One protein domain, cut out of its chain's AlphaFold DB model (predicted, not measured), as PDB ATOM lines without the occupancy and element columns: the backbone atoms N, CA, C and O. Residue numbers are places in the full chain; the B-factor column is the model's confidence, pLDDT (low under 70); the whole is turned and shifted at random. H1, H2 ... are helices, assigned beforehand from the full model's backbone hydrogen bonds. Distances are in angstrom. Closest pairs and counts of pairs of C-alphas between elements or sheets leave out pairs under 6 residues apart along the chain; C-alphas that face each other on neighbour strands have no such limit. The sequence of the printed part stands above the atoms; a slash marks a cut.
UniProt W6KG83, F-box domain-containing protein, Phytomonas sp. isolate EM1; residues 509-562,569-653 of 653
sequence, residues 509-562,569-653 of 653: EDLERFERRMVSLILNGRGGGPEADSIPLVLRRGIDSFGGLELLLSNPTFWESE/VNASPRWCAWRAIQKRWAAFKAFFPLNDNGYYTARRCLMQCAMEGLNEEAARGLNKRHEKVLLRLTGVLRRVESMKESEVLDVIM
ATOM      1  N   GLU A 509      30.595 -28.547  -3.267       91.56
ATOM      2  CA  GLU A 509      31.291 -29.242  -2.182       91.56
ATOM      3  C   GLU A 509      31.597 -28.297  -1.010       91.56
ATOM      4  O   GLU A 509      31.396 -28.673   0.141       91.56
ATOM      5  N   ASP A 510      31.989 -27.044  -1.278       92.94
ATOM      6  CA  ASP A 510      32.180 -26.023  -0.233       92.94
ATOM      7  C   ASP A 510      30.878 -25.785   0.553       92.94
ATOM      8  O   ASP A 510      30.887 -25.691   1.782       92.94
ATOM      9  N   LEU A 511      29.734 -25.766  -0.144       94.00
ATOM     10  CA  LEU A 511      28.423 -25.652   0.490       94.00
ATOM     11  C   LEU A 511      28.103 -26.871   1.370       94.00
ATOM     12  O   LEU A 511      27.593 -26.698   2.473       94.00
ATOM     13  N   GLU A 512      28.433 -28.090   0.937       94.50
ATOM     14  CA  GLU A 512      28.259 -29.299   1.753       94.50
ATOM     15  C   GLU A 512      29.252 -29.393   2.921       94.50
ATOM     16  O   GLU A 512      28.913 -29.938   3.971       94.50
ATOM     17  N   ARG A 513      30.476 -28.864   2.788       94.19
ATOM     18  CA  ARG A 513      31.413 -28.726   3.918       94.19
ATOM     19  C   ARG A 513      30.889 -27.700   4.932       94.19
ATOM     20  O   ARG A 513      30.987 -27.937   6.136       94.19
ATOM     21  N   PHE A 514      30.261 -26.615   4.471       95.00
ATOM     22  CA  PHE A 514      29.565 -25.654   5.332       95.00
ATOM     23  C   PHE A 514      28.332 -26.255   6.023       95.00
ATOM     24  O   PHE A 514      28.209 -26.091   7.236       95.00
ATOM     25  N   GLU A 515      27.448 -26.971   5.310       95.50
ATOM     26  CA  GLU A 515      26.295 -27.647   5.930       95.50
ATOM     27  C   GLU A 515      26.764 -28.598   7.043       95.50
ATOM     28  O   GLU A 515      26.325 -28.453   8.187       95.50
ATOM     29  N   ARG A 516      27.741 -29.470   6.751       95.06
ATOM     30  CA  ARG A 516      28.354 -30.393   7.721       95.06
ATOM     31  C   ARG A 516      28.907 -29.683   8.948       95.06
ATOM     32  O   ARG A 516      28.567 -30.033  10.079       95.06
ATOM     33  N   ARG A 517      29.735 -28.653   8.741       94.31
ATOM     34  CA  ARG A 517      30.329 -27.878   9.837       94.31
ATOM     35  C   ARG A 517      29.254 -27.219  10.698       94.31
ATOM     36  O   ARG A 517      29.317 -27.298  11.921       94.31
ATOM     37  N   MET A 518      28.248 -26.600  10.081       95.31
ATOM     38  CA  MET A 518      27.189 -25.916  10.817       95.31
ATOM     39  C   MET A 518      26.275 -26.880  11.578       95.31
ATOM     40  O   MET A 518      25.935 -26.596  12.726       95.31
ATOM     41  N   VAL A 519      25.921 -28.031  11.001       95.25
ATOM     42  CA  VAL A 519      25.149 -29.060  11.715       95.25
ATOM     43  C   VAL A 519      25.958 -29.638  12.879       95.25
ATOM     44  O   VAL A 519      25.436 -29.704  13.993       95.25
ATOM     45  N   SER A 520      27.243 -29.949  12.677       93.12
ATOM     46  CA  SER A 520      28.136 -30.401  13.753       93.12
ATOM     47  C   SER A 520      28.205 -29.393  14.908       93.12
ATOM     48  O   SER A 520      28.057 -29.787  16.063       93.12
ATOM     49  N   LEU A 521      28.326 -28.090  14.626       93.50
ATOM     50  CA  LEU A 521      28.296 -27.035  15.651       93.50
ATOM     51  C   LEU A 521      26.954 -26.967  16.391       93.50
ATOM     52  O   LEU A 521      26.914 -26.806  17.612       93.50
ATOM     53  N   ILE A 522      25.842 -27.107  15.671       94.50
ATOM     54  CA  ILE A 522      24.497 -27.014  16.247       94.50
ATOM     55  C   ILE A 522      24.165 -28.251  17.092       94.50
ATOM     56  O   ILE A 522      23.478 -28.103  18.102       94.50
ATOM     57  N   LEU A 523      24.726 -29.422  16.777       92.06
ATOM     58  CA  LEU A 523      24.639 -30.643  17.588       92.06
ATOM     59  C   LEU A 523      25.626 -30.636  18.770       92.06
ATOM     60  O   LEU A 523      25.204 -30.689  19.926       92.06
ATOM     61  N   ASN A 524      26.930 -30.511  18.511       90.62
ATOM     62  CA  ASN A 524      27.996 -30.660  19.511       90.62
ATOM     63  C   ASN A 524      28.181 -29.433  20.421       90.62
ATOM     64  O   ASN A 524      28.636 -29.568  21.558       90.62
ATOM     65  N   GLY A 525      27.794 -28.243  19.958       88.44
ATOM     66  CA  GLY A 525      27.838 -27.016  20.747       88.44
ATOM     67  C   GLY A 525      29.258 -26.554  21.078       88.44
ATOM     68  O   GLY A 525      30.226 -26.859  20.383       88.44
ATOM     69  N   ARG A 526      29.386 -25.762  22.147       85.12
ATOM     70  CA  ARG A 526      30.621 -25.036  22.473       85.12
ATOM     71  C   ARG A 526      31.655 -25.969  23.119       85.12
ATOM     72  O   ARG A 526      31.755 -26.041  24.340       85.12
ATOM     73  N   GLY A 527      32.414 -26.675  22.281       71.38
ATOM     74  CA  GLY A 527      33.543 -27.518  22.690       71.38
ATOM     75  C   GLY A 527      33.172 -28.913  23.202       71.38
ATOM     76  O   GLY A 527      33.892 -29.441  24.041       71.38
ATOM     77  N   GLY A 528      32.056 -29.497  22.742       71.25
ATOM     78  CA  GLY A 528      31.708 -30.891  23.053       71.25
ATOM     79  C   GLY A 528      31.450 -31.170  24.539       71.25
ATOM     80  O   GLY A 528      31.822 -32.226  25.031       71.25
ATOM     81  N   GLY A 529      30.848 -30.218  25.262       73.62
ATOM     82  CA  GLY A 529      30.477 -30.399  26.672       73.62
ATOM     83  C   GLY A 529      29.411 -31.489  26.894       73.62
ATOM     84  O   GLY A 529      28.866 -32.020  25.929       73.62
ATOM     85  N   PRO A 530      29.026 -31.784  28.151       73.06
ATOM     86  CA  PRO A 530      28.211 -32.957  28.503       73.06
ATOM     87  C   PRO A 530      26.787 -32.982  27.916       73.06
ATOM     88  O   PRO A 530      26.178 -34.048  27.853       73.06
ATOM     89  N   GLU A 531      26.249 -31.850  27.441       72.69
ATOM     90  CA  GLU A 531      25.046 -31.854  26.586       72.69
ATOM     91  C   GLU A 531      25.275 -32.697  25.322       72.69
ATOM     92  O   GLU A 531      24.421 -33.502  24.945       72.69
ATOM     93  N   ALA A 532      26.454 -32.525  24.714       75.31
ATOM     94  CA  ALA A 532      26.983 -33.272  23.582       75.31
ATOM     95  C   ALA A 532      26.817 -34.788  23.761       75.31
ATOM     96  O   ALA A 532      26.241 -35.476  22.921       75.31
ATOM     97  N   ASP A 533      27.294 -35.306  24.892       78.94
ATOM     98  CA  ASP A 533      27.428 -36.748  25.137       78.94
ATOM     99  C   ASP A 533      26.127 -37.456  25.513       78.94
ATOM    100  O   ASP A 533      26.062 -38.684  25.514       78.94
ATOM    101  N   SER A 534      25.052 -36.696  25.722       78.38
ATOM    102  CA  SER A 534      23.703 -37.258  25.731       78.38
ATOM    103  C   SER A 534      23.171 -37.574  24.321       78.38
ATOM    104  O   SER A 534      22.265 -38.403  24.192       78.38
ATOM    105  N   ILE A 535      23.734 -36.963  23.266       79.50
ATOM    106  CA  ILE A 535      23.405 -37.274  21.871       79.50
ATOM    107  C   ILE A 535      24.161 -38.550  21.445       79.50
ATOM    108  O   ILE A 535      25.391 -38.595  21.559       79.50
ATOM    109  N   PRO A 536      23.475 -39.565  20.881       80.06
ATOM    110  CA  PRO A 536      24.122 -40.712  20.247       80.06
ATOM    111  C   PRO A 536      25.160 -40.299  19.193       80.06
ATOM    112  O   PRO A 536      24.886 -39.453  18.339       80.06
ATOM    113  N   LEU A 537      26.337 -40.936  19.204       76.69
ATOM    114  CA  LEU A 537      27.447 -40.602  18.298       76.69
ATOM    115  C   LEU A 537      27.059 -40.684  16.812       76.69
ATOM    116  O   LEU A 537      27.539 -39.884  16.013       76.69
ATOM    117  N   VAL A 538      26.138 -41.587  16.464       76.75
ATOM    118  CA  VAL A 538      25.562 -41.710  15.118       76.75
ATOM    119  C   VAL A 538      24.885 -40.417  14.673       76.75
ATOM    120  O   VAL A 538      25.197 -39.894  13.610       76.75
ATOM    121  N   LEU A 539      24.014 -39.837  15.505       80.12
ATOM    122  CA  LEU A 539      23.303 -38.602  15.160       80.12
ATOM    123  C   LEU A 539      24.260 -37.400  15.065       80.12
ATOM    124  O   LEU A 539      23.962 -36.450  14.352       80.12
ATOM    125  N   ARG A 540      25.425 -37.457  15.731       81.69
ATOM    126  CA  ARG A 540      26.510 -36.455  15.644       81.69
ATOM    127  C   ARG A 540      27.403 -36.612  14.400       81.69
ATOM    128  O   ARG A 540      28.184 -35.702  14.140       81.69
ATOM    129  N   ARG A 541      27.340 -37.747  13.685       82.44
ATOM    130  CA  ARG A 541      28.233 -38.098  12.554       82.44
ATOM    131  C   ARG A 541      27.534 -38.465  11.240       82.44
ATOM    132  O   ARG A 541      28.196 -38.481  10.215       82.44
ATOM    133  N   GLY A 542      26.247 -38.810  11.270       85.75
ATOM    134  CA  GLY A 542      25.450 -39.182  10.093       85.75
ATOM    135  C   GLY A 542      24.459 -38.104   9.646       85.75
ATOM    136  O   GLY A 542      23.647 -38.350   8.756       85.75
ATOM    137  N   ILE A 543      24.475 -36.926  10.277       91.38
ATOM    138  CA  ILE A 543      23.599 -35.802   9.933       91.38
ATOM    139  C   ILE A 543      24.462 -34.661   9.412       91.38
ATOM    140  O   ILE A 543      24.916 -33.797  10.154       91.38
ATOM    141  N   ASP A 544      24.642 -34.678   8.097       93.94
ATOM    142  CA  ASP A 544      25.603 -33.829   7.391       93.94
ATOM    143  C   ASP A 544      24.955 -32.635   6.669       93.94
ATOM    144  O   ASP A 544      25.645 -31.764   6.149       93.94
ATOM    145  N   SER A 545      23.620 -32.570   6.639       94.44
ATOM    146  CA  SER A 545      22.861 -31.543   5.916       94.44
ATOM    147  C   SER A 545      21.804 -30.869   6.785       94.44
ATOM    148  O   SER A 545      21.239 -31.475   7.702       94.44
ATOM    149  N   PHE A 546      21.463 -29.623   6.445       94.88
ATOM    150  CA  PHE A 546      20.389 -28.890   7.124       94.88
ATOM    151  C   PHE A 546      19.041 -29.616   7.043       94.88
ATOM    152  O   PHE A 546      18.301 -29.622   8.021       94.88
ATOM    153  N   GLY A 547      18.743 -30.289   5.924       91.69
ATOM    154  CA  GLY A 547      17.528 -31.098   5.784       91.69
ATOM    155  C   GLY A 547      17.484 -32.293   6.744       91.69
ATOM    156  O   GLY A 547      16.436 -32.574   7.321       91.69
ATOM    157  N   GLY A 548      18.623 -32.956   6.976       92.38
ATOM    158  CA  GLY A 548      18.731 -34.022   7.976       92.38
ATOM    159  C   GLY A 548      18.537 -33.510   9.408       92.38
ATOM    160  O   GLY A 548      17.832 -34.137  10.198       92.38
ATOM    161  N   LEU A 549      19.100 -32.340   9.731       94.06
ATOM    162  CA  LEU A 549      18.941 -31.717  11.047       94.06
ATOM    163  C   LEU A 549      17.499 -31.237  11.298       94.06
ATOM    164  O   LEU A 549      16.970 -31.442  12.391       94.06
ATOM    165  N   GLU A 550      16.835 -30.658  10.292       93.19
ATOM    166  CA  GLU A 550      15.404 -30.314  10.353       93.19
ATOM    167  C   GLU A 550      14.546 -31.561  10.599       93.19
ATOM    168  O   GLU A 550      13.650 -31.533  11.444       93.19
ATOM    169  N   LEU A 551      14.835 -32.668   9.904       90.81
ATOM    170  CA  LEU A 551      14.109 -33.929  10.057       90.81
ATOM    171  C   LEU A 551      14.289 -34.525  11.463       90.81
ATOM    172  O   LEU A 551      13.298 -34.923  12.077       90.81
ATOM    173  N   LEU A 552      15.510 -34.525  12.007       89.25
ATOM    174  CA  LEU A 552      15.777 -34.945  13.387       89.25
ATOM    175  C   LEU A 552      15.017 -34.076  14.402       89.25
ATOM    176  O   LEU A 552      14.372 -34.597  15.311       89.25
ATOM    177  N   LEU A 553      15.071 -32.750  14.257       90.62
ATOM    178  CA  LEU A 553      14.450 -31.819  15.206       90.62
ATOM    179  C   LEU A 553      12.921 -31.747  15.093       90.62
ATOM    180  O   LEU A 553      12.270 -31.314  16.046       90.62
ATOM    181  N   SER A 554      12.351 -32.198  13.973       88.62
ATOM    182  CA  SER A 554      10.900 -32.317  13.771       88.62
ATOM    183  C   SER A 554      10.291 -33.564  14.427       88.62
ATOM    184  O   SER A 554       9.072 -33.638  14.553       88.62
ATOM    185  N   ASN A 555      11.111 -34.534  14.853       85.25
ATOM    186  CA  ASN A 555      10.667 -35.791  15.460       85.25
ATOM    187  C   ASN A 555      11.119 -35.870  16.939       85.25
ATOM    188  O   ASN A 555      12.151 -36.480  17.234       85.25
ATOM    189  N   PRO A 556      10.376 -35.263  17.891       79.62
ATOM    190  CA  PRO A 556      10.733 -35.278  19.316       79.62
ATOM    191  C   PRO A 556      10.732 -36.690  19.925       79.62
ATOM    192  O   PRO A 556      11.449 -36.935  20.891       79.62
ATOM    193  N   THR A 557      10.009 -37.633  19.317       79.00
ATOM    194  CA  THR A 557       9.900 -39.041  19.736       79.00
ATOM    195  C   THR A 557      11.237 -39.788  19.801       79.00
ATOM    196  O   THR A 557      11.356 -40.726  20.579       79.00
ATOM    197  N   PHE A 558      12.276 -39.361  19.068       74.50
ATOM    198  CA  PHE A 558      13.642 -39.907  19.212       74.50
ATOM    199  C   PHE A 558      14.326 -39.538  20.546       74.50
ATOM    200  O   PHE A 558      15.384 -40.078  20.872       74.50
ATOM    201  N   TRP A 559      13.757 -38.591  21.295       75.50
ATOM    202  CA  TRP A 559      14.327 -37.997  22.511       75.50
ATOM    203  C   TRP A 559      13.453 -38.213  23.749       75.50
ATOM    204  O   TRP A 559      13.913 -38.010  24.877       75.50
ATOM    205  N   GLU A 560      12.210 -38.637  23.537       74.81
ATOM    206  CA  GLU A 560      11.313 -39.157  24.560       74.81
ATOM    207  C   GLU A 560      11.801 -40.545  25.014       74.81
ATOM    208  O   GLU A 560      12.429 -41.286  24.258       74.81
ATOM    209  N   SER A 561      11.565 -40.895  26.279       66.06
ATOM    210  CA  SER A 561      11.850 -42.247  26.770       66.06
ATOM    211  C   SER A 561      10.623 -43.124  26.550       66.06
ATOM    212  O   SER A 561       9.511 -42.689  26.840       66.06
ATOM    213  N   GLU A 562      10.822 -44.371  26.111       65.69
ATOM    214  CA  GLU A 562       9.748 -45.374  26.004       65.69
ATOM    215  C   GLU A 562       9.032 -45.598  27.356       65.69
ATOM    216  O   GLU A 562       7.848 -45.937  27.400       65.69
ATOM    217  N   VAL A 569      10.394 -37.174  32.218       59.12
ATOM    218  CA  VAL A 569      10.943 -36.825  30.888       59.12
ATOM    219  C   VAL A 569      11.584 -35.431  30.872       59.12
ATOM    220  O   VAL A 569      12.645 -35.242  30.275       59.12
ATOM    221  N   ASN A 570      11.010 -34.457  31.588       63.66
ATOM    222  CA  ASN A 570      11.528 -33.086  31.623       63.66
ATOM    223  C   ASN A 570      12.904 -32.934  32.301       63.66
ATOM    224  O   ASN A 570      13.559 -31.919  32.066       63.66
ATOM    225  N   ALA A 571      13.344 -33.917  33.094       67.00
ATOM    226  CA  ALA A 571      14.656 -33.948  33.743       67.00
ATOM    227  C   ALA A 571      15.689 -34.827  33.005       67.00
ATOM    228  O   ALA A 571      16.856 -34.860  33.397       67.00
ATOM    229  N   SER A 572      15.293 -35.530  31.937       78.88
ATOM    230  CA  SER A 572      16.196 -36.386  31.161       78.88
ATOM    231  C   SER A 572      17.317 -35.564  30.497       78.88
ATOM    232  O   SER A 572      17.015 -34.597  29.785       78.88
ATOM    233  N   PRO A 573      18.606 -35.946  30.640       79.81
ATOM    234  CA  PRO A 573      19.715 -35.256  29.978       79.81
ATOM    235  C   PRO A 573      19.550 -35.168  28.454       79.81
ATOM    236  O   PRO A 573      19.813 -34.117  27.872       79.81
ATOM    237  N   ARG A 574      19.020 -36.229  27.822       80.50
ATOM    238  CA  ARG A 574      18.726 -36.269  26.376       80.50
ATOM    239  C   ARG A 574      17.708 -35.205  25.964       80.50
ATOM    240  O   ARG A 574      17.889 -34.535  24.953       80.50
ATOM    241  N   TRP A 575      16.662 -35.016  26.764       82.56
ATOM    242  CA  TRP A 575      15.605 -34.036  26.501       82.56
ATOM    243  C   TRP A 575      16.090 -32.593  26.702       82.56
ATOM    244  O   TRP A 575      15.744 -31.691  25.934       82.56
ATOM    245  N   CYS A 576      16.958 -32.377  27.695       84.25
ATOM    246  CA  CYS A 576      17.641 -31.101  27.895       84.25
ATOM    247  C   CYS A 576      18.545 -30.754  26.703       84.25
ATOM    248  O   CYS A 576      18.474 -29.634  26.193       84.25
ATOM    249  N   ALA A 577      19.326 -31.717  26.202       86.75
ATOM    250  CA  ALA A 577      20.144 -31.523  25.012       86.75
ATOM    251  C   ALA A 577      19.303 -31.311  23.747       86.75
ATOM    252  O   ALA A 577      19.597 -30.382  23.003       86.75
ATOM    253  N   TRP A 578      18.213 -32.060  23.531       88.38
ATOM    254  CA  TRP A 578      17.292 -31.812  22.412       88.38
ATOM    255  C   TRP A 578      16.791 -30.362  22.394       88.38
ATOM    256  O   TRP A 578      16.913 -29.678  21.376       88.38
ATOM    257  N   ARG A 579      16.333 -29.841  23.542       89.31
ATOM    258  CA  ARG A 579      15.952 -28.424  23.688       89.31
ATOM    259  C   ARG A 579      17.122 -27.469  23.415       89.31
ATOM    260  O   ARG A 579      16.915 -26.415  22.813       89.31
ATOM    261  N   ALA A 580      18.344 -27.815  23.818       90.25
ATOM    262  CA  ALA A 580      19.534 -27.002  23.568       90.25
ATOM    263  C   ALA A 580      19.952 -26.981  22.084       90.25
ATOM    264  O   ALA A 580      20.330 -25.919  21.583       90.25
ATOM    265  N   ILE A 581      19.840 -28.105  21.364       92.38
ATOM    266  CA  ILE A 581      20.031 -28.191  19.905       92.38
ATOM    267  C   ILE A 581      18.923 -27.398  19.202       92.38
ATOM    268  O   ILE A 581      19.211 -26.567  18.349       92.38
ATOM    269  N   GLN A 582      17.657 -27.593  19.590       92.75
ATOM    270  CA  GLN A 582      16.515 -26.891  19.001       92.75
ATOM    271  C   GLN A 582      16.628 -25.368  19.187       92.75
ATOM    272  O   GLN A 582      16.354 -24.616  18.252       92.75
ATOM    273  N   LYS A 583      17.108 -24.902  20.350       93.50
ATOM    274  CA  LYS A 583      17.423 -23.486  20.592       93.50
ATOM    275  C   LYS A 583      18.546 -22.989  19.672       93.50
ATOM    276  O   LYS A 583      18.367 -21.957  19.031       93.50
ATOM    277  N   ARG A 584      19.666 -23.721  19.577       94.31
ATOM    278  CA  ARG A 584      20.786 -23.410  18.665       94.31
ATOM    279  C   ARG A 584      20.327 -23.347  17.203       94.31
ATOM    280  O   ARG A 584      20.702 -22.429  16.484       94.31
ATOM    281  N   TRP A 585      19.462 -24.268  16.784       95.50
ATOM    282  CA  TRP A 585      18.900 -24.315  15.435       95.50
ATOM    283  C   TRP A 585      17.945 -23.154  15.144       95.50
ATOM    284  O   TRP A 585      18.045 -22.521  14.095       95.50
ATOM    285  N   ALA A 586      17.052 -22.823  16.080       94.25
ATOM    286  CA  ALA A 586      16.160 -21.674  15.948       94.25
ATOM    287  C   ALA A 586      16.940 -20.350  15.861       94.25
ATOM    288  O   ALA A 586      16.607 -19.495  15.041       94.25
ATOM    289  N   ALA A 587      18.001 -20.206  16.661       94.44
ATOM    290  CA  ALA A 587      18.877 -19.042  16.636       94.44
ATOM    291  C   ALA A 587      19.684 -18.964  15.322       94.44
ATOM    292  O   ALA A 587      19.688 -17.924  14.660       94.44
ATOM    293  N   PHE A 588      20.239 -20.089  14.850       94.94
ATOM    294  CA  PHE A 588      20.901 -20.162  13.542       94.94
ATOM    295  C   PHE A 588      19.956 -19.783  12.397       94.94
ATOM    296  O   PHE A 588      20.328 -18.958  11.571       94.94
ATOM    297  N   LYS A 589      18.715 -20.291  12.369       93.62
ATOM    298  CA  LYS A 589      17.730 -19.924  11.334       93.62
ATOM    299  C   LYS A 589      17.259 -18.465  11.414       93.62
ATOM    300  O   LYS A 589      16.763 -17.948  10.416       93.62
ATOM    301  N   ALA A 590      17.415 -17.793  12.557       90.44
ATOM    302  CA  ALA A 590      17.166 -16.356  12.687       90.44
ATOM    303  C   ALA A 590      18.343 -15.505  12.168       90.44
ATOM    304  O   ALA A 590      18.120 -14.444  11.586       90.44
ATOM    305  N   PHE A 591      19.583 -15.973  12.341       88.75
ATOM    306  CA  PHE A 591      20.794 -15.341  11.800       88.75
ATOM    307  C   PHE A 591      20.980 -15.599  10.292       88.75
ATOM    308  O   PHE A 591      21.354 -14.705   9.532       88.75
ATOM    309  N   PHE A 592      20.699 -16.826   9.855       89.50
ATOM    310  CA  PHE A 592      20.884 -17.334   8.500       89.50
ATOM    311  C   PHE A 592      19.552 -17.920   7.990       89.50
ATOM    312  O   PHE A 592      19.274 -19.107   8.183       89.50
ATOM    313  N   PRO A 593      18.682 -17.095   7.375       83.56
ATOM    314  CA  PRO A 593      17.335 -17.507   6.993       83.56
ATOM    315  C   PRO A 593      17.362 -18.475   5.803       83.56
ATOM    316  O   PRO A 593      17.327 -18.067   4.646       83.56
ATOM    317  N   LEU A 594      17.377 -19.780   6.084       84.19
ATOM    318  CA  LEU A 594      17.325 -20.839   5.062       84.19
ATOM    319  C   LEU A 594      16.099 -20.705   4.147       84.19
ATOM    320  O   LEU A 594      16.191 -20.939   2.947       84.19
ATOM    321  N   ASN A 595      14.969 -20.276   4.714       77.56
ATOM    322  CA  ASN A 595      13.705 -20.093   4.000       77.56
ATOM    323  C   ASN A 595      13.697 -18.864   3.072       77.56
ATOM    324  O   ASN A 595      12.769 -18.725   2.275       77.56
ATOM    325  N   ASP A 596      14.703 -17.982   3.130       79.81
ATOM    326  CA  ASP A 596      14.875 -16.984   2.079       79.81
ATOM    327  C   ASP A 596      15.217 -17.710   0.777       79.81
ATOM    328  O   ASP A 596      16.191 -18.464   0.700       79.81
ATOM    329  N   ASN A 597      14.475 -17.401  -0.292       73.31
ATOM    330  CA  ASN A 597      14.657 -17.988  -1.628       73.31
ATOM    331  C   ASN A 597      16.117 -17.977  -2.126       73.31
ATOM    332  O   ASN A 597      16.466 -18.766  -3.001       73.31
ATOM    333  N   GLY A 598      16.973 -17.105  -1.581       86.19
ATOM    334  CA  GLY A 598      18.409 -17.101  -1.833       86.19
ATOM    335  C   GLY A 598      19.108 -18.429  -1.513       86.19
ATOM    336  O   GLY A 598      19.841 -18.919  -2.368       86.19
ATOM    337  N   TYR A 599      18.885 -19.035  -0.340       90.50
ATOM    338  CA  TYR A 599      19.643 -20.229   0.058       90.50
ATOM    339  C   TYR A 599      19.292 -21.443  -0.808       90.50
ATOM    340  O   TYR A 599      20.163 -22.007  -1.470       90.50
ATOM    341  N   TYR A 600      18.007 -21.803  -0.887       89.50
ATOM    342  CA  TYR A 600      17.571 -22.943  -1.698       89.50
ATOM    343  C   TYR A 600      17.830 -22.747  -3.200       89.50
ATOM    344  O   TYR A 600      18.163 -23.718  -3.879       89.50
ATOM    345  N   THR A 601      17.759 -21.515  -3.727       89.50
ATOM    346  CA  THR A 601      18.154 -21.249  -5.126       89.50
ATOM    347  C   THR A 601      19.652 -21.471  -5.322       89.50
ATOM    348  O   THR A 601      20.033 -22.144  -6.274       89.50
ATOM    349  N   ALA A 602      20.502 -20.974  -4.416       90.44
ATOM    350  CA  ALA A 602      21.942 -21.207  -4.485       90.44
ATOM    351  C   ALA A 602      22.285 -22.702  -4.421       90.44
ATOM    352  O   ALA A 602      22.980 -23.198  -5.306       90.44
ATOM    353  N   ARG A 603      21.742 -23.430  -3.431       91.88
ATOM    354  CA  ARG A 603      21.954 -24.878  -3.272       91.88
ATOM    355  C   ARG A 603      21.518 -25.642  -4.521       91.88
ATOM    356  O   ARG A 603      22.262 -26.492  -4.993       91.88
ATOM    357  N   ARG A 604      20.349 -25.314  -5.087       90.12
ATOM    358  CA  ARG A 604      19.842 -25.948  -6.314       90.12
ATOM    359  C   ARG A 604      20.716 -25.645  -7.533       90.12
ATOM    360  O   ARG A 604      20.993 -26.566  -8.290       90.12
ATOM    361  N   CYS A 605      21.157 -24.400  -7.719       89.12
ATOM    362  CA  CYS A 605      22.049 -24.041  -8.824       89.12
ATOM    363  C   CYS A 605      23.406 -24.744  -8.714       89.12
ATOM    364  O   CYS A 605      23.861 -25.314  -9.694       89.12
ATOM    365  N   LEU A 606      24.020 -24.760  -7.528       90.19
ATOM    366  CA  LEU A 606      25.307 -25.425  -7.312       90.19
ATOM    367  C   LEU A 606      25.205 -26.942  -7.506       90.19
ATOM    368  O   LEU A 606      26.049 -27.523  -8.179       90.19
ATOM    369  N   MET A 607      24.139 -27.566  -6.995       90.69
ATOM    370  CA  MET A 607      23.859 -28.988  -7.216       90.69
ATOM    371  C   MET A 607      23.669 -29.301  -8.708       90.69
ATOM    372  O   MET A 607      24.186 -30.301  -9.192       90.69
ATOM    373  N   GLN A 608      22.978 -28.432  -9.456       87.81
ATOM    374  CA  GLN A 608      22.819 -28.577 -10.904       87.81
ATOM    375  C   GLN A 608      24.167 -28.456 -11.638       87.81
ATOM    376  O   GLN A 608      24.500 -29.346 -12.413       87.81
ATOM    377  N   CYS A 609      24.987 -27.446 -11.328       84.88
ATOM    378  CA  CYS A 609      26.330 -27.302 -11.906       84.88
ATOM    379  C   CYS A 609      27.275 -28.468 -11.549       84.88
ATOM    380  O   CYS A 609      28.160 -28.796 -12.332       84.88
ATOM    381  N   ALA A 610      27.095 -29.110 -10.389       86.56
ATOM    382  CA  ALA A 610      27.835 -30.318 -10.025       86.56
ATOM    383  C   ALA A 610      27.355 -31.559 -10.806       86.56
ATOM    384  O   ALA A 610      28.175 -32.378 -11.209       86.56
ATOM    385  N   MET A 611      26.045 -31.688 -11.054       85.00
ATOM    386  CA  MET A 611      25.461 -32.803 -11.815       85.00
ATOM    387  C   MET A 611      25.703 -32.714 -13.329       85.00
ATOM    388  O   MET A 611      25.857 -33.744 -13.976       85.00
ATOM    389  N   GLU A 612      25.729 -31.508 -13.898       82.75
ATOM    390  CA  GLU A 612      25.966 -31.271 -15.334       82.75
ATOM    391  C   GLU A 612      27.458 -31.357 -15.719       82.75
ATOM    392  O   GLU A 612      27.798 -31.352 -16.902       82.75
ATOM    393  N   GLY A 613      28.343 -31.470 -14.721       69.06
ATOM    394  CA  GLY A 613      29.792 -31.402 -14.877       69.06
ATOM    395  C   GLY A 613      30.296 -29.962 -15.012       69.06
ATOM    396  O   GLY A 613      29.623 -29.086 -15.554       69.06
ATOM    397  N   LEU A 614      31.521 -29.707 -14.538       56.56
ATOM    398  CA  LEU A 614      32.153 -28.380 -14.561       56.56
ATOM    399  C   LEU A 614      32.691 -27.988 -15.951       56.56
ATOM    400  O   LEU A 614      33.832 -27.557 -16.103       56.56
ATOM    401  N   ASN A 615      31.835 -28.061 -16.970       57.66
ATOM    402  CA  ASN A 615      32.000 -27.228 -18.153       57.66
ATOM    403  C   ASN A 615      31.794 -25.771 -17.714       57.66
ATOM    404  O   ASN A 615      30.677 -25.386 -17.367       57.66
ATOM    405  N   GLU A 616      32.849 -24.949 -17.736       60.62
ATOM    406  CA  GLU A 616      32.805 -23.544 -17.282       60.62
ATOM    407  C   GLU A 616      31.650 -22.735 -17.903       60.62
ATOM    408  O   GLU A 616      31.137 -21.782 -17.316       60.62
ATOM    409  N   GLU A 617      31.221 -23.119 -19.103       62.75
ATOM    410  CA  GLU A 617      30.139 -22.482 -19.848       62.75
ATOM    411  C   GLU A 617      28.778 -22.607 -19.146       62.75
ATOM    412  O   GLU A 617      27.975 -21.674 -19.212       62.75
ATOM    413  N   ALA A 618      28.542 -23.685 -18.389       59.69
ATOM    414  CA  ALA A 618      27.335 -23.850 -17.577       59.69
ATOM    415  C   ALA A 618      27.261 -22.791 -16.461       59.69
ATOM    416  O   ALA A 618      26.204 -22.200 -16.227       59.69
ATOM    417  N   ALA A 619      28.399 -22.456 -15.838       59.22
ATOM    418  CA  ALA A 619      28.479 -21.363 -14.869       59.22
ATOM    419  C   ALA A 619      28.238 -19.990 -15.530       59.22
ATOM    420  O   ALA A 619      27.559 -19.137 -14.955       59.22
ATOM    421  N   ARG A 620      28.709 -19.787 -16.771       62.12
ATOM    422  CA  ARG A 620      28.422 -18.575 -17.572       62.12
ATOM    423  C   ARG A 620      26.940 -18.471 -17.980       62.12
ATOM    424  O   ARG A 620      26.455 -17.368 -18.220       62.12
ATOM    425  N   GLY A 621      26.212 -19.592 -18.017       68.00
ATOM    426  CA  GLY A 621      24.767 -19.658 -18.269       68.00
ATOM    427  C   GLY A 621      23.876 -19.226 -17.092       68.00
ATOM    428  O   GLY A 621      22.662 -19.080 -17.261       68.00
ATOM    429  N   LEU A 622      24.438 -18.999 -15.898       77.38
ATOM    430  CA  LEU A 622      23.662 -18.620 -14.718       77.38
ATOM    431  C   LEU A 622      22.965 -17.261 -14.888       77.38
ATOM    432  O   LEU A 622      23.561 -16.234 -15.209       77.38
ATOM    433  N   ASN A 623      21.666 -17.230 -14.581       84.25
ATOM    434  CA  ASN A 623      20.885 -15.997 -14.539       84.25
ATOM    435  C   ASN A 623      21.517 -15.003 -13.545       84.25
ATOM    436  O   ASN A 623      21.786 -15.370 -12.401       84.25
ATOM    437  N   LYS A 624      21.644 -13.722 -13.922       87.69
ATOM    438  CA  LYS A 624      22.179 -12.630 -13.074       87.69
ATOM    439  C   LYS A 624      21.521 -12.512 -11.687       87.69
ATOM    440  O   LYS A 624      22.089 -11.938 -10.758       87.69
ATOM    441  N   ARG A 625      20.304 -13.047 -11.516       85.25
ATOM    442  CA  ARG A 625      19.656 -13.208 -10.202       85.25
ATOM    443  C   ARG A 625      20.334 -14.279  -9.341       85.25
ATOM    444  O   ARG A 625      20.568 -14.023  -8.164       85.25
ATOM    445  N   HIS A 626      20.645 -15.439  -9.917       87.69
ATOM    446  CA  HIS A 626      21.335 -16.549  -9.253       87.69
ATOM    447  C   HIS A 626      22.792 -16.173  -8.974       87.69
ATOM    448  O   HIS A 626      23.230 -16.293  -7.839       87.69
ATOM    449  N   GLU A 627      23.489 -15.591  -9.953       88.38
ATOM    450  CA  GLU A 627      24.840 -15.018  -9.823       88.38
ATOM    451  C   GLU A 627      24.960 -14.113  -8.577       88.38
ATOM    452  O   GLU A 627      25.769 -14.349  -7.679       88.38
ATOM    453  N   LYS A 628      24.068 -13.120  -8.451       89.69
ATOM    454  CA  LYS A 628      24.027 -12.188  -7.311       89.69
ATOM    455  C   LYS A 628      23.701 -12.862  -5.972       89.69
ATOM    456  O   LYS A 628      24.096 -12.355  -4.922       89.69
ATOM    457  N   VAL A 629      22.951 -13.959  -5.991       89.62
ATOM    458  CA  VAL A 629      22.637 -14.768  -4.806       89.62
ATOM    459  C   VAL A 629      23.847 -15.619  -4.401       89.62
ATOM    460  O   VAL A 629      24.210 -15.624  -3.227       89.62
ATOM    461  N   LEU A 630      24.532 -16.239  -5.364       90.44
ATOM    462  CA  LEU A 630      25.744 -17.029  -5.155       90.44
ATOM    463  C   LEU A 630      26.901 -16.170  -4.635       90.44
ATOM    464  O   LEU A 630      27.531 -16.559  -3.658       90.44
ATOM    465  N   LEU A 631      27.130 -14.971  -5.183       90.44
ATOM    466  CA  LEU A 631      28.131 -14.022  -4.663       90.44
ATOM    467  C   LEU A 631      27.854 -13.621  -3.205       90.44
ATOM    468  O   LEU A 631      28.773 -13.499  -2.393       90.44
ATOM    469  N   ARG A 632      26.576 -13.435  -2.843       89.56
ATOM    470  CA  ARG A 632      26.170 -13.140  -1.459       89.56
ATOM    471  C   ARG A 632      26.427 -14.321  -0.532       89.56
ATOM    472  O   ARG A 632      26.969 -14.106   0.549       89.56
ATOM    473  N   LEU A 633      26.060 -15.534  -0.953       91.44
ATOM    474  CA  LEU A 633      26.284 -16.751  -0.177       91.44
ATOM    475  C   LEU A 633      27.784 -17.021  -0.007       91.44
ATOM    476  O   LEU A 633      28.234 -17.120   1.125       91.44
ATOM    477  N   THR A 634      28.561 -16.994  -1.094       91.19
ATOM    478  CA  THR A 634      30.039 -17.065  -1.112       91.19
ATOM    479  C   THR A 634      30.653 -16.105  -0.093       91.19
ATOM    480  O   THR A 634      31.478 -16.499   0.726       91.19
ATOM    481  N   GLY A 635      30.209 -14.842  -0.093       91.12
ATOM    482  CA  GLY A 635      30.684 -13.837   0.853       91.12
ATOM    483  C   GLY A 635      30.306 -14.109   2.314       91.12
ATOM    484  O   GLY A 635      31.003 -13.627   3.200       91.12
ATOM    485  N   VAL A 636      29.226 -14.849   2.592       90.62
ATOM    486  CA  VAL A 636      28.887 -15.317   3.948       90.62
ATOM    487  C   VAL A 636      29.701 -16.558   4.312       90.62
ATOM    488  O   VAL A 636      30.311 -16.550   5.379       90.62
ATOM    489  N   LEU A 637      29.769 -17.567   3.434       91.94
ATOM    490  CA  LEU A 637      30.487 -18.820   3.689       91.94
ATOM    491  C   LEU A 637      31.956 -18.545   4.000       91.94
ATOM    492  O   LEU A 637      32.380 -18.835   5.112       91.94
ATOM    493  N   ARG A 638      32.672 -17.821   3.127       90.88
ATOM    494  CA  ARG A 638      34.095 -17.481   3.332       90.88
ATOM    495  C   ARG A 638      34.363 -16.710   4.634       90.88
ATOM    496  O   ARG A 638      35.461 -16.789   5.175       90.88
ATOM    497  N   ARG A 639      33.368 -15.991   5.182       91.00
ATOM    498  CA  ARG A 639      33.473 -15.372   6.519       91.00
ATOM    499  C   ARG A 639      33.283 -16.388   7.645       91.00
ATOM    500  O   ARG A 639      34.104 -16.403   8.554       91.00
ATOM    501  N   VAL A 640      32.249 -17.229   7.590       90.69
ATOM    502  CA  VAL A 640      31.997 -18.262   8.619       90.69
ATOM    503  C   VAL A 640      33.096 -19.332   8.619       90.69
ATOM    504  O   VAL A 640      33.510 -19.787   9.679       90.69
ATOM    505  N   GLU A 641      33.635 -19.672   7.448       89.81
ATOM    506  CA  GLU A 641      34.789 -20.559   7.287       89.81
ATOM    507  C   GLU A 641      36.014 -20.025   8.039       89.81
ATOM    508  O   GLU A 641      36.622 -20.772   8.804       89.81
ATOM    509  N   SER A 642      36.310 -18.725   7.904       91.19
ATOM    510  CA  SER A 642      37.439 -18.058   8.575       91.19
ATOM    511  C   SER A 642      37.274 -17.835  10.088       91.19
ATOM    512  O   SER A 642      38.256 -17.547  10.771       91.19
ATOM    513  N   MET A 643      36.054 -17.949  10.623       92.81
ATOM    514  CA  MET A 643      35.774 -17.833  12.060       92.81
ATOM    515  C   MET A 643      36.055 -19.154  12.781       92.81
ATOM    516  O   MET A 643      35.900 -20.236  12.210       92.81
ATOM    517  N   LYS A 644      36.399 -19.100  14.069       93.62
ATOM    518  CA  LYS A 644      36.500 -20.302  14.916       93.62
ATOM    519  C   LYS A 644      35.125 -20.802  15.333       93.62
ATOM    520  O   LYS A 644      34.169 -20.045  15.422       93.62
ATOM    521  N   GLU A 645      35.039 -22.081  15.671       92.31
ATOM    522  CA  GLU A 645      33.805 -22.736  16.130       92.31
ATOM    523  C   GLU A 645      33.101 -22.012  17.288       92.31
ATOM    524  O   GLU A 645      31.886 -21.823  17.256       92.31
ATOM    525  N   SER A 646      33.868 -21.537  18.274       91.12
ATOM    526  CA  SER A 646      33.351 -20.713  19.368       91.12
ATOM    527  C   SER A 646      32.819 -19.362  18.890       91.12
ATOM    528  O   SER A 646      31.767 -18.943  19.347       91.12
ATOM    529  N   GLU A 647      33.510 -18.704  17.959       92.94
ATOM    530  CA  GLU A 647      33.127 -17.395  17.410       92.94
ATOM    531  C   GLU A 647      31.844 -17.507  16.567       92.94
ATOM    532  O   GLU A 647      30.962 -16.661  16.673       92.94
ATOM    533  N   VAL A 648      31.694 -18.585  15.788       92.75
ATOM    534  CA  VAL A 648      30.469 -18.883  15.028       92.75
ATOM    535  C   VAL A 648      29.283 -19.125  15.967       92.75
ATOM    536  O   VAL A 648      28.209 -18.571  15.746       92.75
ATOM    537  N   LEU A 649      29.470 -19.902  17.038       91.12
ATOM    538  CA  LEU A 649      28.424 -20.134  18.041       91.12
ATOM    539  C   LEU A 649      28.070 -18.861  18.831       91.12
ATOM    540  O   LEU A 649      26.891 -18.621  19.072       91.12
ATOM    541  N   ASP A 650      29.056 -18.029  19.174       91.56
ATOM    542  CA  ASP A 650      28.858 -16.747  19.869       91.56
ATOM    543  C   ASP A 650      28.176 -15.677  18.986       91.56
ATOM    544  O   ASP A 650      27.639 -14.702  19.507       91.56
ATOM    545  N   VAL A 651      28.189 -15.838  17.656       90.75
ATOM    546  CA  VAL A 651      27.447 -14.996  16.692       90.75
ATOM    547  C   VAL A 651      26.015 -15.502  16.459       90.75
ATOM    548  O   VAL A 651      25.147 -14.729  16.057       90.75
ATOM    549  N   ILE A 652      25.761 -16.788  16.712       89.19
ATOM    550  CA  ILE A 652      24.452 -17.432  16.531       89.19
ATOM    551  C   ILE A 652      23.529 -17.248  17.747       89.19
ATOM    552  O   ILE A 652      22.316 -17.200  17.555       89.19
ATOM    553  N   MET A 653      24.077 -17.203  18.968       88.44
ATOM    554  CA  MET A 653      23.354 -17.421  20.240       88.44
ATOM    555  C   MET A 653      22.968 -16.167  21.035       88.44
ATOM    556  O   MET A 653      21.913 -16.264  21.711       88.44
TER     557      MET A 653
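AT A GLANCE: This is residues 509 to 562 and 569 to 653 of the 653 residues of the protein "F-box domain-containing protein" of Phytomonas sp. isolate EM1 (UniProt W6KG83). This is an elongated body of helices with H1 in its middle, running roughly along the length; H2, H3 and H5 gather at one end of H1 and H4 packs on its side, while at the other end H6 and H8 cross each other beyond its first residues. H8 folds back from that far end to touch H1, H9 follows it and packs on H5, and residues 611 to 617, a turn that runs into the small helix H7, stick out. The printed part has 139 residues with nine named helices, H1 to H9 in order along the chain, and no named strand, and its class is all helix. It is only just compact, close to loose, with a radius of gyration of the C-alphas of 17.0 A, and the C-alphas span 56 by 30 by 23 A.

IN THESE COORDINATES: Find C-alpha 509 at (31.291, -29.242, -2.182); from there H1, residues 509 to 524, runs 22.0 A to C-alpha 524 at (27.996, -30.660, 19.511). Next come two short helices, H2 at residues 530 to 533, 5.1 A long, and H3 at residues 537 to 541, 6.3 A long. H4 takes residues 546 to 554 and measures 12.1 A. Past the cut, look for C-alpha 573 at (19.715, -35.256, 29.978), where H5 begins; it runs 27.0 A to residue 591. H6, residues 597 to 611, is 21.0 A long, and H7, residues 616 to 620, is 6.6 A long. H8, residues 624 to 642, is again 27.0 A long. H9, residues 645 to 652, is 10.8 A long and ends at C-alpha 652 at (24.452, -17.432, 16.531).

HOW THE PARTS SIT: Start at H1, the hub, which touches five other helices. With residues 523 to 524 alone it only just touches H2, and only at the corner by their link; the closest C-alphas, of Asn 524 and Ala 532, are 4.9 A apart. Its residues 520 to 524 touch H3, closest at the C-alphas of Leu 523 and Arg 540, 6.4 A. H1 and H4 only just touch, with 3 pairs of C-alphas within 8 A; the closest are those of Glu 515 and Phe 546, 6.2 A, at a shallow tilt of 29 degrees, the same way. Residues 522 to 523 of H1 touch residues 581 to 585 of H5, with the C-alphas of Ile 522 and Arg 584 5.7 A apart, at a steep tilt of 43 degrees, opposite ways. Toward its first residues H1 only just touches H8, again with 3 pairs; the C-alphas of Phe 514 and Leu 637 are closest, 7.1 A, at a steep tilt of 49 degrees. Moving outward, H2 touches H5 at the C-alphas of Glu 531 and Ala 577, 5.2 A. H5 touches H9, closest at the C-alphas of Phe 588 and Ile 652, 5.4 A, with a steep tilt of 68 degrees, only just short of about perpendicular. H6 touches H8 with 11 pairs, the closest being the C-alphas of Gly 598 and Val 629, 5.7 A, and they are about perpendicular at 88 degrees. H7 touches no helix but is near H6, with the C-alphas of Cys 609 and Ala 618 6.7 A apart. The helix packing is mostly crossed, with one shallow tilt among the five touching pairs given a tilt. In the backbones of H1, H3, H4, H5, H6, H7 and H9 every O i to N i+4 pair is within hydrogen-bond range, in H8 14 of 15 are, and H2 is too short for such a pair.

THE WHOLE: The two C-alphas farthest apart are those of Ala 571 and Glu 617, 56.9 A. Residues 563 to 568 are not printed, and C-alphas 562 and 569 stand 9.9 A apart across the cut, which lies in the link from H4 to H5. Of the links that are printed whole, each is tight: H1 to H2, H2 to H3, H3 to H4, H5 to H6, H6 to H7, H7 to H8 and H8 to H9. The mean pLDDT of the printed part is 85.2; look for values under 70 at residues 561 to 562, 569 to 571 and 613 to 621. The last printed residue, Met 653, is the chain's last.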